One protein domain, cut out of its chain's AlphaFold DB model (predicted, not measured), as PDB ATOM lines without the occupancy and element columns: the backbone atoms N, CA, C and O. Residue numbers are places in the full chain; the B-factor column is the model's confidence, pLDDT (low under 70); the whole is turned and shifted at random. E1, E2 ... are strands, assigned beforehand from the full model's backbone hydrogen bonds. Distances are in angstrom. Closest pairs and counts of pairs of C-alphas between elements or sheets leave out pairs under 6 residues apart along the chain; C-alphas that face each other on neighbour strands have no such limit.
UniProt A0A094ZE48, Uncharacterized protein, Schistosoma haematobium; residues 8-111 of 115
ATOM      1  N   GLN A   8     179.259 179.229  92.367       86.19
ATOM      2  CA  GLN A   8     179.053 178.971  93.786       86.19
ATOM      3  C   GLN A   8     179.750 180.039  94.628       86.19
ATOM      4  O   GLN A   8     180.978 180.125  94.669       86.19
ATOM      5  N   GLY A   9     178.962 180.859  95.324       89.81
ATOM      6  CA  GLY A   9     179.475 181.813  96.305       89.81
ATOM      7  C   GLY A   9     179.880 181.115  97.605       89.81
ATOM      8  O   GLY A   9     179.115 180.315  98.144       89.81
ATOM      9  N   VAL A  10     181.064 181.429  98.130       92.62
ATOM     10  CA  VAL A  10     181.588 180.874  99.387       92.62
ATOM     11  C   VAL A  10     182.127 182.001 100.258       92.62
ATOM     12  O   VAL A  10     183.013 182.740  99.834       92.62
ATOM     13  N   SER A  11     181.639 182.107 101.494       94.75
ATOM     14  CA  SER A  11     182.265 182.942 102.526       94.75
ATOM     15  C   SER A  11     183.462 182.213 103.127       94.75
ATOM     16  O   SER A  11     183.343 181.057 103.530       94.75
ATOM     17  N   THR A  12     184.617 182.861 103.206       94.88
ATOM     18  CA  THR A  12     185.848 182.260 103.730       94.88
ATOM     19  C   THR A  12     185.928 182.398 105.246       94.88
ATOM     20  O   THR A  12     185.462 183.378 105.822       94.88
ATOM     21  N   LEU A  13     186.553 181.427 105.918       96.56
ATOM     22  CA  LEU A  13     186.768 181.477 107.375       96.56
ATOM     23  C   LEU A  13     188.022 182.277 107.782       96.56
ATOM     24  O   LEU A  13     188.415 182.287 108.947       96.56
ATOM     25  N   PHE A  14     188.662 182.932 106.817       95.81
ATOM     26  CA  PHE A  14     189.801 183.829 106.983       95.81
ATOM     27  C   PHE A  14     189.763 184.895 105.876       95.81
ATOM     28  O   PHE A  14     189.216 184.631 104.800       95.81
ATOM     29  N   PRO A  15     190.343 186.086 106.093       93.25
ATOM     30  CA  PRO A  15     190.406 187.103 105.054       93.25
ATOM     31  C   PRO A  15     191.396 186.700 103.953       93.25
ATOM     32  O   PRO A  15     192.573 186.452 104.222       93.25
ATOM     33  N   ILE A  16     190.947 186.694 102.700       92.44
ATOM     34  CA  ILE A  16     191.823 186.582 101.530       92.44
ATOM     35  C   ILE A  16     192.423 187.955 101.240       92.44
ATOM     36  O   ILE A  16     191.696 188.931 101.049       92.44
ATOM     37  N   LYS A  17     193.753 188.030 101.160       88.75
ATOM     38  CA  LYS A  17     194.474 189.233 100.728       88.75
ATOM     39  C   LYS A  17     194.735 189.165  99.224       88.75
ATOM     40  O   LYS A  17     195.432 188.268  98.767       88.75
ATOM     41  N   TYR A  18     194.223 190.129  98.468       86.25
ATOM     42  CA  TYR A  18     194.432 190.244  97.023       86.25
ATOM     43  C   TYR A  18     194.871 191.674  96.689       86.25
ATOM     44  O   TYR A  18     194.107 192.619  96.899       86.25
ATOM     45  N   TYR A  19     196.122 191.834  96.239       85.44
ATOM     46  CA  TYR A  19     196.792 193.131  96.027       85.44
ATOM     47  C   TYR A  19     196.607 194.125  97.192       85.44
ATOM     48  O   TYR A  19     196.231 195.276  97.001       85.44
ATOM     49  N   GLY A  20     196.824 193.660  98.428       83.69
ATOM     50  CA  GLY A  20     196.726 194.485  99.642       83.69
ATOM     51  C   GLY A  20     195.306 194.697 100.183       83.69
ATOM     52  O   GLY A  20     195.154 195.108 101.331       83.69
ATOM     53  N   MET A  21     194.269 194.349  99.418       87.38
ATOM     54  CA  MET A  21     192.871 194.443  99.844       87.38
ATOM     55  C   MET A  21     192.392 193.123 100.455       87.38
ATOM     56  O   MET A  21     192.770 192.051  99.983       87.38
ATOM     57  N   GLN A  22     191.551 193.195 101.490       91.12
ATOM     58  CA  GLN A  22     190.993 192.018 102.163       91.12
ATOM     59  C   GLN A  22     189.581 191.699 101.669       91.12
ATOM     60  O   GLN A  22     188.767 192.601 101.474       91.12
ATOM     61  N   TYR A  23     189.297 190.409 101.507       91.88
ATOM     62  CA  TYR A  23     188.006 189.876 101.081       91.88
ATOM     63  C   TYR A  23     187.599 188.706 101.976       91.88
ATOM     64  O   TYR A  23     188.446 187.937 102.422       91.88
ATOM     65  N   ASP A  24     186.300 188.572 102.215       93.44
ATOM     66  CA  ASP A  24     185.675 187.550 103.063       93.44
ATOM     67  C   ASP A  24     184.923 186.487 102.248       93.44
ATOM     68  O   ASP A  24     184.224 185.644 102.806       93.44
ATOM     69  N   SER A  25     185.010 186.549 100.919       92.94
ATOM     70  CA  SER A  25     184.269 185.656 100.043       92.94
ATOM     71  C   SER A  25     184.970 185.420  98.713       92.94
ATOM     72  O   SER A  25     185.738 186.256  98.227       92.94
ATOM     73  N   VAL A  26     184.616 184.306  98.084       92.94
ATOM     74  CA  VAL A  26     184.952 183.979  96.700       92.94
ATOM     75  C   VAL A  26     183.711 183.534  95.935       92.94
ATOM     76  O   VAL A  26     182.718 183.109  96.522       92.94
ATOM     77  N   ASN A  27     183.790 183.615  94.615       91.38
ATOM     78  CA  ASN A  27     182.866 182.994  93.681       91.38
ATOM     79  C   ASN A  27     183.631 181.926  92.907       91.38
ATOM     80  O   ASN A  27     184.632 182.232  92.264       91.38
ATOM     81  N   ILE A  28     183.183 180.683  92.980       90.75
ATOM     82  CA  ILE A  28     183.833 179.552  92.324       90.75
ATOM     83  C   ILE A  28     183.060 179.249  91.055       90.75
ATOM     84  O   ILE A  28     181.856 179.011  91.106       90.75
ATOM     85  N   LEU A  29     183.757 179.287  89.927       88.31
ATOM     86  CA  LEU A  29     183.212 178.907  88.635       88.31
ATOM     87  C   LEU A  29     183.647 177.485  88.334       88.31
ATOM     88  O   LEU A  29     184.822 177.155  88.496       88.31
ATOM     89  N   SER A  30     182.729 176.688  87.811       86.44
ATOM     90  CA  SER A  30     182.905 175.308  87.328       86.44
ATOM     91  C   SER A  30     184.037 175.085  86.313       86.44
ATOM     92  O   SER A  30     184.355 173.938  86.028       86.44
ATOM     93  N   LYS A  31     184.686 176.138  85.804       84.81
ATOM     94  CA  LYS A  31     185.754 176.093  84.788       84.81
ATOM     95  C   LYS A  31     187.181 176.274  85.321       84.81
ATOM     96  O   LYS A  31     188.073 176.662  84.576       84.81
ATOM     97  N   GLY A  32     187.418 176.090  86.619       89.44
ATOM     98  CA  GLY A  32     188.748 176.363  87.180       89.44
ATOM     99  C   GLY A  32     189.040 177.859  87.344       89.44
ATOM    100  O   GLY A  32     190.175 178.301  87.164       89.44
ATOM    101  N   ILE A  33     188.024 178.658  87.687       90.06
ATOM    102  CA  ILE A  33     188.196 180.084  87.990       90.06
ATOM    103  C   ILE A  33     187.675 180.376  89.397       90.06
ATOM    104  O   ILE A  33     186.561 180.001  89.761       90.06
ATOM    105  N   VAL A  34     188.475 181.106  90.174       92.19
ATOM    106  CA  VAL A  34     188.088 181.648  91.482       92.19
ATOM    107  C   VAL A  34     187.993 183.163  91.373       92.19
ATOM    108  O   VAL A  34     189.005 183.850  91.264       92.19
ATOM    109  N   GLY A  35     186.782 183.706  91.408       90.94
ATOM    110  CA  GLY A  35     186.534 185.134  91.578       90.94
ATOM    111  C   GLY A  35     186.686 185.552  93.041       90.94
ATOM    112  O   GLY A  35     186.197 184.874  93.938       90.94
ATOM    113  N   ILE A  36     187.338 186.681  93.297       90.00
ATOM    114  CA  ILE A  36     187.593 187.211  94.641       90.00
ATOM    115  C   ILE A  36     186.566 188.302  94.983       90.00
ATOM    116  O   ILE A  36     186.420 189.286  94.254       90.00
ATOM    117  N   GLY A  37     185.887 188.157  96.125       86.44
ATOM    118  CA  GLY A  37     184.854 189.073  96.618       86.44
ATOM    119  C   GLY A  37     183.424 188.710  96.196       86.44
ATOM    120  O   GLY A  37     183.184 187.689  95.555       86.44
ATOM    121  N   LYS A  38     182.454 189.549  96.594       69.31
ATOM    122  CA  LYS A  38     181.000 189.293  96.466       69.31
ATOM    123  C   LYS A  38     180.427 189.588  95.076       69.31
ATOM    124  O   LYS A  38     179.369 189.076  94.730       69.31
ATOM    125  N   SER A  39     181.093 190.422  94.281       63.34
ATOM    126  CA  SER A  39     180.565 190.902  93.000       63.34
ATOM    127  C   SER A  39     181.236 190.197  91.827       63.34
ATOM    128  O   SER A  39     182.303 190.608  91.379       63.34
ATOM    129  N   PHE A  40     180.580 189.166  91.300       58.50
ATOM    130  CA  PHE A  40     180.899 188.603  89.993       58.50
ATOM    131  C   PHE A  40     180.017 189.294  88.940       58.50
ATOM    132  O   PHE A  40     178.905 188.854  88.663       58.50
ATOM    133  N   ARG A  41     180.451 190.445  88.407       52.59
ATOM    134  CA  ARG A  41     179.755 191.128  87.299       52.59
ATOM    135  C   ARG A  41     180.569 190.987  86.018       52.59
ATOM    136  O   ARG A  41     181.784 191.141  86.041       52.59
ATOM    137  N   HIS A  42     179.880 190.696  84.917       48.09
ATOM    138  CA  HIS A  42     180.427 190.349  83.598       48.09
ATOM    139  C   HIS A  42     181.173 191.484  82.863       48.09
ATOM    140  O   HIS A  42     181.439 191.369  81.670       48.09
ATOM    141  N   SER A  43     181.532 192.586  83.519       47.34
ATOM    142  CA  SER A  43     182.232 193.685  82.854       47.34
ATOM    143  C   SER A  43     183.119 194.473  83.820       47.34
ATOM    144  O   SER A  43     182.650 195.066  84.788       47.34
ATOM    145  N   GLY A  44     184.423 194.480  83.524       47.66
ATOM    146  CA  GLY A  44     185.436 195.307  84.185       47.66
ATOM    147  C   GLY A  44     186.299 194.551  85.199       47.66
ATOM    148  O   GLY A  44     185.830 194.203  86.276       47.66
ATOM    149  N   ALA A  45     187.568 194.326  84.833       55.44
ATOM    150  CA  ALA A  45     188.677 193.873  85.687       55.44
ATOM    151  C   ALA A  45     188.272 192.909  86.822       55.44
ATOM    152  O   ALA A  45     188.234 193.265  88.002       55.44
ATOM    153  N   MET A  46     187.973 191.664  86.453       68.81
ATOM    154  CA  MET A  46     187.661 190.611  87.415       68.81
ATOM    155  C   MET A  46     188.878 190.333  88.301       68.81
ATOM    156  O   MET A  46     189.943 189.959  87.813       68.81
ATOM    157  N   LYS A  47     188.716 190.481  89.617       84.12
ATOM    158  CA  LYS A  47     189.691 189.985  90.596       84.12
ATOM    159  C   LYS A  47     189.556 188.471  90.596       84.12
ATOM    160  O   LYS A  47     188.602 187.957  91.176       84.12
ATOM    161  N   LYS A  48     190.425 187.772  89.874       87.88
ATOM    162  CA  LYS A  48     190.299 186.330  89.693       87.88
ATOM    163  C   LYS A  48     191.642 185.628  89.790       87.88
ATOM    164  O   LYS A  48     192.675 186.192  89.443       87.88
ATOM    165  N   ILE A  49     191.581 184.384  90.230       89.19
ATOM    166  CA  ILE A  49     192.636 183.395  90.076       89.19
ATOM    167  C   ILE A  49     192.111 182.413  89.031       89.19
ATOM    168  O   ILE A  49     191.123 181.717  89.264       89.19
ATOM    169  N   GLU A  50     192.731 182.415  87.861       90.19
ATOM    170  CA  GLU A  50     192.450 181.465  86.788       90.19
ATOM    171  C   GLU A  50     193.449 180.320  86.922       90.19
ATOM    172  O   GLU A  50     194.648 180.521  86.733       90.19
ATOM    173  N   VAL A  51     192.971 179.158  87.372       89.38
ATOM    174  CA  VAL A  51     193.838 178.011  87.696       89.38
ATOM    175  C   VAL A  51     193.947 177.019  86.550       89.38
ATOM    176  O   VAL A  51     194.848 176.185  86.545       89.38
ATOM    177  N   PHE A  52     193.034 177.104  85.588       85.31
ATOM    178  CA  PHE A  52     192.974 176.219  84.445       85.31
ATOM    179  C   PHE A  52     192.407 176.967  83.239       85.31
ATOM    180  O   PHE A  52     191.439 177.709  83.374       85.31
ATOM    181  N   ASN A  53     193.021 176.766  82.074       77.00
ATOM    182  CA  ASN A  53     192.578 177.331  80.801       77.00
ATOM    183  C   ASN A  53     192.124 176.180  79.892       77.00
ATOM    184  O   ASN A  53     192.903 175.675  79.085       77.00
ATOM    185  N   GLY A  54     190.904 175.700  80.129       73.06
ATOM    186  CA  GLY A  54     190.298 174.576  79.415       73.06
ATOM    187  C   GLY A  54     189.156 174.981  78.496       73.06
ATOM    188  O   GLY A  54     188.845 176.162  78.344       73.06
ATOM    189  N   MET A  55     188.504 173.979  77.911       69.38
ATOM    190  CA  MET A  55     187.296 174.170  77.103       69.38
ATOM    191  C   MET A  55     186.140 174.724  77.943       69.38
ATOM    192  O   MET A  55     186.106 174.582  79.168       69.38
ATOM    193  N   ASP A  56     185.153 175.319  77.267       65.56
ATOM    194  CA  ASP A  56     183.905 175.813  77.858       65.56
ATOM    195  C   ASP A  56     182.977 174.657  78.281       65.56
ATOM    196  O   ASP A  56     181.886 174.466  77.745       65.56
ATOM    197  N   LYS A  57     183.445 173.821  79.211       71.19
ATOM    198  CA  LYS A  57     182.645 172.773  79.839       71.19
ATOM    199  C   LYS A  57     182.799 172.819  81.348       71.19
ATOM    200  O   LYS A  57     183.896 172.969  81.884       71.19
ATOM    201  N   ASP A  58     181.665 172.669  82.015       72.06
ATOM    202  CA  ASP A  58     181.573 172.694  83.466       72.06
ATOM    203  C   ASP A  58     182.090 171.381  84.067       72.06
ATOM    204  O   ASP A  58     181.589 170.302  83.750       72.06
ATOM    205  N   GLY A  59     183.064 171.483  84.973       78.38
ATOM    206  CA  GLY A  59     183.452 170.394  85.865       78.38
ATOM    207  C   GLY A  59     182.623 170.384  87.152       78.38
ATOM    208  O   GLY A  59     182.060 171.401  87.568       78.38
ATOM    209  N   GLY A  60     182.584 169.232  87.825       88.12
ATOM    210  CA  GLY A  60     182.062 169.132  89.190       88.12
ATOM    211  C   GLY A  60     182.981 169.852  90.178       88.12
ATOM    212  O   GLY A  60     184.186 169.905  89.958       88.12
ATOM    213  N   VAL A  61     182.441 170.402  91.266       91.75
ATOM    214  CA  VAL A  61     183.219 171.187  92.239       91.75
ATOM    215  C   VAL A  61     183.071 170.609  93.645       91.75
ATOM    216  O   VAL A  61     181.962 170.468  94.156       91.75
ATOM    217  N   GLU A  62     184.199 170.324  94.291       94.88
ATOM    218  CA  GLU A  62     184.306 169.968  95.710       94.88
ATOM    219  C   GLU A  62     185.036 171.084  96.470       94.88
ATOM    220  O   GLU A  62     186.039 171.624  95.994       94.88
ATOM    221  N   ILE A  63     184.548 171.441  97.662       95.62
ATOM    222  CA  ILE A  63     185.079 172.563  98.450       95.62
ATOM    223  C   ILE A  63     185.327 172.129  99.889       95.62
ATOM    224  O   ILE A  63     184.465 171.528 100.529       95.62
ATOM    225  N   MET A  64     186.481 172.519 100.426       97.62
ATOM    226  CA  MET A  64     186.802 172.423 101.845       97.62
ATOM    227  C   MET A  64     187.246 173.792 102.357       97.62
ATOM    228  O   MET A  64     188.226 174.361 101.883       97.62
ATOM    229  N   ASN A  65     186.529 174.320 103.345       97.44
ATOM    230  CA  ASN A  65     186.762 175.651 103.895       97.44
ATOM    231  C   ASN A  65     187.100 175.548 105.382       97.44
ATOM    232  O   ASN A  65     186.290 175.088 106.185       97.44
ATOM    233  N   THR A  66     188.307 175.970 105.740       97.75
ATOM    234  CA  THR A  66     188.819 175.970 107.113       97.75
ATOM    235  C   THR A  66     189.370 177.351 107.452       97.75
ATOM    236  O   THR A  66     189.572 178.187 106.576       97.75
ATOM    237  N   ASN A  67     189.693 177.598 108.720       96.81
ATOM    238  CA  ASN A  67     190.383 178.826 109.129       96.81
ATOM    239  C   ASN A  67     191.851 178.912 108.650       96.81
ATOM    240  O   ASN A  67     192.479 179.962 108.784       96.81
ATOM    241  N   LYS A  68     192.419 177.821 108.114       97.38
ATOM    242  CA  LYS A  68     193.804 177.764 107.617       97.38
ATOM    243  C   LYS A  68     193.894 177.841 106.097       97.38
ATOM    244  O   LYS A  68     194.882 178.361 105.581       97.38
ATOM    245  N   PHE A  69     192.907 177.301 105.392       97.62
ATOM    246  CA  PHE A  69     192.883 177.268 103.937       97.62
ATOM    247  C   PHE A  69     191.470 177.073 103.386       97.62
ATOM    248  O   PHE A  69     190.601 176.493 104.043       97.62
ATOM    249  N   LEU A  70     191.290 177.516 102.146       97.75
ATOM    250  CA  LEU A  70     190.185 177.172 101.265       97.75
ATOM    251  C   LEU A  70     190.743 176.280 100.152       97.75
ATOM    252  O   LEU A  70     191.578 176.735  99.376       97.75
ATOM    253  N   ALA A  71     190.293 175.032 100.082       97.88
ATOM    254  CA  ALA A  71     190.607 174.117  98.994       97.88
ATOM    255  C   ALA A  71     189.393 173.975  98.075       97.88
ATOM    256  O   ALA A  71     188.268 173.786  98.539       97.88
ATOM    257  N   ILE A  72     189.643 174.072  96.777       97.12
ATOM    258  CA  ILE A  72     188.654 173.973  95.711       97.12
ATOM    259  C   ILE A  72     189.182 172.944  94.731       97.12
ATOM    260  O   ILE A  72     190.295 173.092  94.230       97.12
ATOM    261  N   LYS A  73     188.404 171.906  94.468       95.44
ATOM    262  CA  LYS A  73     188.764 170.842  93.542       95.44
ATOM    263  C   LYS A  73     187.713 170.763  92.452       95.44
ATOM    264  O   LYS A  73     186.538 170.556  92.737       95.44
ATOM    265  N   TRP A  74     188.152 170.914  91.215       93.19
ATOM    266  CA  TRP A  74     187.346 170.665  90.038       93.19
ATOM    267  C   TRP A  74     187.591 169.246  89.546       93.19
ATOM    268  O   TRP A  74     188.737 168.812  89.404       93.19
ATOM    269  N   ILE A  75     186.504 168.531  89.298       89.44
ATOM    270  CA  ILE A  75     186.480 167.161  88.808       89.44
ATOM    271  C   ILE A  75     186.009 167.210  87.359       89.44
ATOM    272  O   ILE A  75     184.944 167.756  87.077       89.44
ATOM    273  N   ASN A  76     186.786 166.607  86.463       86.88
ATOM    274  CA  ASN A  76     186.488 166.488  85.035       86.88
ATOM    275  C   ASN A  76     186.449 167.829  84.285       86.88
ATOM    276  O   ASN A  76     185.534 168.079  83.503       86.88
ATOM    277  N   LEU A  77     187.448 168.690  84.492       87.62
ATOM    278  CA  LEU A  77     187.641 169.840  83.607       87.62
ATOM    279  C   LEU A  77     188.116 169.365  82.238       87.62
ATOM    280  O   LEU A  77     189.090 168.620  82.158       87.62
ATOM    281  N   SER A  78     187.455 169.814  81.176       85.25
ATOM    282  CA  SER A  78     187.836 169.484  79.804       85.25
ATOM    283  C   SER A  78     189.093 170.250  79.387       85.25
ATOM    284  O   SER A  78     189.151 171.481  79.473       85.25
ATOM    285  N   ILE A  79     190.114 169.519  78.949       83.31
ATOM    286  CA  ILE A  79     191.339 170.076  78.380       83.31
ATOM    287  C   ILE A  79     191.059 170.395  76.909       83.31
ATOM    288  O   ILE A  79     190.567 169.545  76.172       83.31
ATOM    289  N   SER A  80     191.385 171.614  76.470       71.69
ATOM    290  CA  SER A  80     191.312 171.956  75.048       71.69
ATOM    291  C   SER A  80     192.303 171.105  74.262       71.69
ATOM    292  O   SER A  80     193.514 171.253  74.432       71.69
ATOM    293  N   THR A  81     191.789 170.252  73.385       64.62
ATOM    294  CA  THR A  81     192.576 169.649  72.310       64.62
ATOM    295  C   THR A  81     192.685 170.654  71.163       64.62
ATOM    296  O   THR A  81     191.850 171.550  71.018       64.62
ATOM    297  N   LEU A  82     193.769 170.583  70.387       59.22
ATOM    298  CA  LEU A  82     193.979 171.482  69.239       59.22
ATOM    299  C   LEU A  82     193.123 171.078  68.032       59.22
ATOM    300  O   LEU A  82     192.956 171.874  67.104       59.22
ATOM    301  N   HIS A  83     192.600 169.852  68.049       61.00
ATOM    302  CA  HIS A  83     191.842 169.265  66.962       61.00
ATOM    303  C   HIS A  83     190.562 168.598  67.491       61.00
ATOM    304  O   HIS A  83     190.582 167.909  68.514       61.00
ATOM    305  N   ASP A  84     189.445 168.831  66.795       62.31
ATOM    306  CA  ASP A  84     188.102 168.359  67.171       62.31
ATOM    307  C   ASP A  84     187.929 166.830  67.038       62.31
ATOM    308  O   ASP A  84     186.926 166.271  67.481       62.31
ATOM    309  N   ASP A  85     188.884 166.150  66.400       68.75
ATOM    310  CA  ASP A  85     188.947 164.698  66.208       68.75
ATOM    311  C   ASP A  85     189.761 163.970  67.291       68.75
ATOM    312  O   ASP A  85     189.734 162.737  67.354       68.75
ATOM    313  N   GLU A  86     190.443 164.702  68.176       66.62
ATOM    314  CA  GLU A  86     191.118 164.113  69.331       66.62
ATOM    315  C   GLU A  86     190.113 163.760  70.442       66.62
ATOM    316  O   GLU A  86     189.152 164.498  70.684       66.62
ATOM    317  N   PRO A  87     190.306 162.627  71.142       69.31
ATOM    318  CA  PRO A  87     189.447 162.262  72.257       69.31
ATOM    319  C   PRO A  87     189.511 163.340  73.339       69.31
ATOM    320  O   PRO A  87     190.592 163.790  73.718       69.31
ATOM    321  N   GLU A  88     188.346 163.729  73.860       76.19
ATOM    322  CA  GLU A  88     188.276 164.730  74.918       76.19
ATOM    323  C   GLU A  88     189.033 164.246  76.158       76.19
ATOM    324  O   GLU A  88     188.721 163.206  76.746       76.19
ATOM    325  N   GLU A  89     190.039 165.016  76.556       83.19
ATOM    326  CA  GLU A  89     190.817 164.736  77.749       83.19
ATOM    327  C   GLU A  89     190.278 165.531  78.932       83.19
ATOM    328  O   GLU A  89     189.830 166.671  78.800       83.19
ATOM    329  N   TYR A  90     190.359 164.932  80.117       87.06
ATOM    330  CA  TYR A  90     189.848 165.542  81.334       87.06
ATOM    331  C   TYR A  90     190.949 165.679  82.373       87.06
ATOM    332  O   TYR A  90     191.889 164.884  82.429       87.06
ATOM    333  N   ALA A  91     190.807 166.680  83.230       89.06
ATOM    334  CA  ALA A  91     191.692 166.924  84.348       89.06
ATOM    335  C   ALA A  91     190.928 167.033  85.665       89.06
ATOM    336  O   ALA A  91     189.806 167.546  85.733       89.06
ATOM    337  N   ILE A  92     191.593 166.605  86.731       92.50
ATOM    338  CA  ILE A  92     191.311 167.047  88.088       92.50
ATOM    339  C   ILE A  92     192.260 168.206  88.377       92.50
ATOM    340  O   ILE A  92     193.475 168.094  88.211       92.50
ATOM    341  N   VAL A  93     191.702 169.324  88.829       93.69
ATOM    342  CA  VAL A  93     192.479 170.500  89.233       93.69
ATOM    343  C   VAL A  93     192.105 170.848  90.658       93.69
ATOM    344  O   VAL A  93     190.924 170.933  90.977       93.69
ATOM    345  N   ALA A  94     193.091 171.070  91.519       95.69
ATOM    346  CA  ALA A  94     192.862 171.556  92.872       95.69
ATOM    347  C   ALA A  94     193.605 172.869  93.104       95.69
ATOM    348  O   ALA A  94     194.790 172.980  92.809       95.69
ATOM    349  N   CYS A  95     192.916 173.855  93.666       96.94
ATOM    350  CA  CYS A  95     193.472 175.120  94.118       96.94
ATOM    351  C   CYS A  95     193.311 175.223  95.632       96.94
ATOM    352  O   CYS A  95     192.203 175.080  96.149       96.94
ATOM    353  N   ILE A  96     194.404 175.484  96.340       97.81
ATOM    354  CA  ILE A  96     194.411 175.705  97.783       97.81
ATOM    355  C   ILE A  96     194.899 177.123  98.049       97.81
ATOM    356  O   ILE A  96     196.045 177.454  97.752       97.81
ATOM    357  N   ILE A  97     194.032 177.952  98.624       96.50
ATOM    358  CA  ILE A  97     194.341 179.311  99.074       96.50
ATOM    359  C   ILE A  97     194.538 179.256 100.586       96.50
ATOM    360  O   ILE A  97     193.603 178.945 101.324       96.50
ATOM    361  N   TYR A  98     195.740 179.557 101.062       96.81
ATOM    362  CA  TYR A  98     196.074 179.543 102.483       96.81
ATOM    363  C   TYR A  98     195.831 180.910 103.129       96.81
ATOM    364  O   TYR A  98     195.970 181.957 102.495       96.81
ATOM    365  N   SER A  99     195.542 180.922 104.430       95.12
ATOM    366  CA  SER A  99     195.307 182.157 105.193       95.12
ATOM    367  C   SER A  99     196.531 183.069 105.305       95.12
ATOM    368  O   SER A  99     196.400 184.266 105.563       95.12
ATOM    369  N   ASN A 100     197.724 182.528 105.061       93.56
ATOM    370  CA  ASN A 100     198.963 183.296 104.976       93.56
ATOM    371  C   ASN A 100     199.190 183.950 103.597       93.56
ATOM    372  O   ASN A 100     200.163 184.681 103.439       93.56
ATOM    373  N   GLY A 101     198.304 183.721 102.623       90.69
ATOM    374  CA  GLY A 101     198.390 184.271 101.269       90.69
ATOM    375  C   GLY A 101     199.084 183.370 100.247       90.69
ATOM    376  O   GLY A 101     199.099 183.722  99.071       90.69
ATOM    377  N   ASN A 102     199.621 182.213 100.650       94.62
ATOM    378  CA  ASN A 102     200.148 181.239  99.696       94.62
ATOM    379  C   ASN A 102     199.011 180.624  98.872       94.62
ATOM    380  O   ASN A 102     197.895 180.443  99.365       94.62
ATOM    381  N   ILE A 103     199.322 180.253  97.632       95.00
ATOM    382  CA  ILE A 103     198.417 179.523  96.746       95.00
ATOM    383  C   ILE A 103     199.167 178.304  96.215       95.00
ATOM    384  O   ILE A 103     200.307 178.422  95.767       95.00
ATOM    385  N   SER A 104     198.532 177.139  96.266       96.81
ATOM    386  CA  SER A 104     199.037 175.913  95.647       96.81
ATOM    387  C   SER A 104     198.029 175.403  94.633       96.81
ATOM    388  O   SER A 104     196.832 175.363  94.915       96.81
ATOM    389  N   VAL A 105     198.520 175.022  93.458       95.75
ATOM    390  CA  VAL A 105     197.705 174.465  92.378       95.75
ATOM    391  C   VAL A 105     198.241 173.082  92.042       95.75
ATOM    392  O   VAL A 105     199.444 172.910  91.856       95.75
ATOM    393  N   TYR A 106     197.341 172.110  91.986       94.81
ATOM    394  CA  TYR A 106     197.620 170.732  91.611       94.81
ATOM    395  C   TYR A 106     196.811 170.388  90.372       94.81
ATOM    396  O   TYR A 106     195.663 170.810  90.234       94.81
ATOM    397  N   PHE A 107     197.422 169.605  89.495       91.12
ATOM    398  CA  PHE A 107     196.844 169.175  88.236       91.12
ATOM    399  C   PHE A 107     197.108 167.683  88.060       91.12
ATOM    400  O   PHE A 107     198.239 167.228  88.234       91.12
ATOM    401  N   GLU A 108     196.073 166.944  87.688       90.88
ATOM    402  CA  GLU A 108     196.154 165.533  87.338       90.88
ATOM    403  C   GLU A 108     195.316 165.284  86.087       90.88
ATOM    404  O   GLU A 108     194.118 165.568  86.061       90.88
ATOM    405  N   LYS A 109     195.942 164.739  85.043       87.31
ATOM    406  CA  LYS A 109     195.231 164.284  83.849       87.31
ATOM    407  C   LYS A 109     194.532 162.961  84.153       87.31
ATOM    408  O   LYS A 109     195.163 162.020  84.628       87.31
ATOM    409  N   VAL A 110     193.249 162.878  83.830       82.19
ATOM    410  CA  VAL A 110     192.447 161.664  83.961       82.19
ATOM    411  C   VAL A 110     192.476 160.936  82.624       82.19
ATOM    412  O   VAL A 110     191.836 161.352  81.659       82.19
ATOM    413  N   SER A 111     193.223 159.837  82.551       70.62
ATOM    414  CA  SER A 111     193.130 158.931  81.408       70.62
ATOM    415  C   SER A 111     191.773 158.236  81.441       70.62
ATOM    416  O   SER A 111     191.470 157.513  82.392       70.62
TER     417      SER A 111
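What this domain is: This is residues 8 to 111 of the 115 residues of an uncharacterized protein of Schistosoma haematobium (UniProt A0A094ZE48). Two four-stranded sheets stand partly face to face as a sandwich: a strongly bent one, E1 to E4, and a longer one, E5 to E8, beyond which the free loop of residues 82 to 87 sticks out. The printed part has 104 residues, no named helix and eight strands, E1 to E8 in chain order; the class is all strand. Each sheet is antiparallel, ordered E1 E2 E3 E4 and E5 E6 E7 E8. The whole is compact, radius of gyration of the C-alphas 14.4 A, and only just elongated, spanning 45 by 30 by 20 A.

Where its parts are: Find C-alpha 8 at (179.053, 178.971, 93.786); there E1 begins, residues 8 to 18, bending by 106 degrees at residue 14. Next come E2, residues 21 to 29, E3, 33 to 36, E4, 48 to 50, and E5, 60 to 65. E6, residues 69 to 79, is 26.6 A long and E7, 89 to 98, 29.3 A. E8, residues 103 to 110, ends at C-alpha 110, (192.447, 161.664, 83.961).

How they stand to each other: Start with E1 to E4, a meander, each strand the antiparallel neighbour of the one before. Hairpin E1 and E2 has N 10 and O 26 at 2.9 A, within hydrogen-bond range. Cross to E5 to E8, also a meander: in hairpin E6 and E7, N 72 and O 95 are within hydrogen-bond range at 2.8 A. Between the sheets, whose strands stand at 27 degrees, look at Thr 12 and Asn 65, the closest C-alphas of E1 and E5, 6.7 A apart.

The domain as a whole: The C-alphas of Gly 20 and Asp 85 are farthest apart, 45.4 A. The printed part has no cut; the link E3 to E4 is long. Look for pLDDT under 70 at residues 38 to 46, 55 to 56 and 81 to 87.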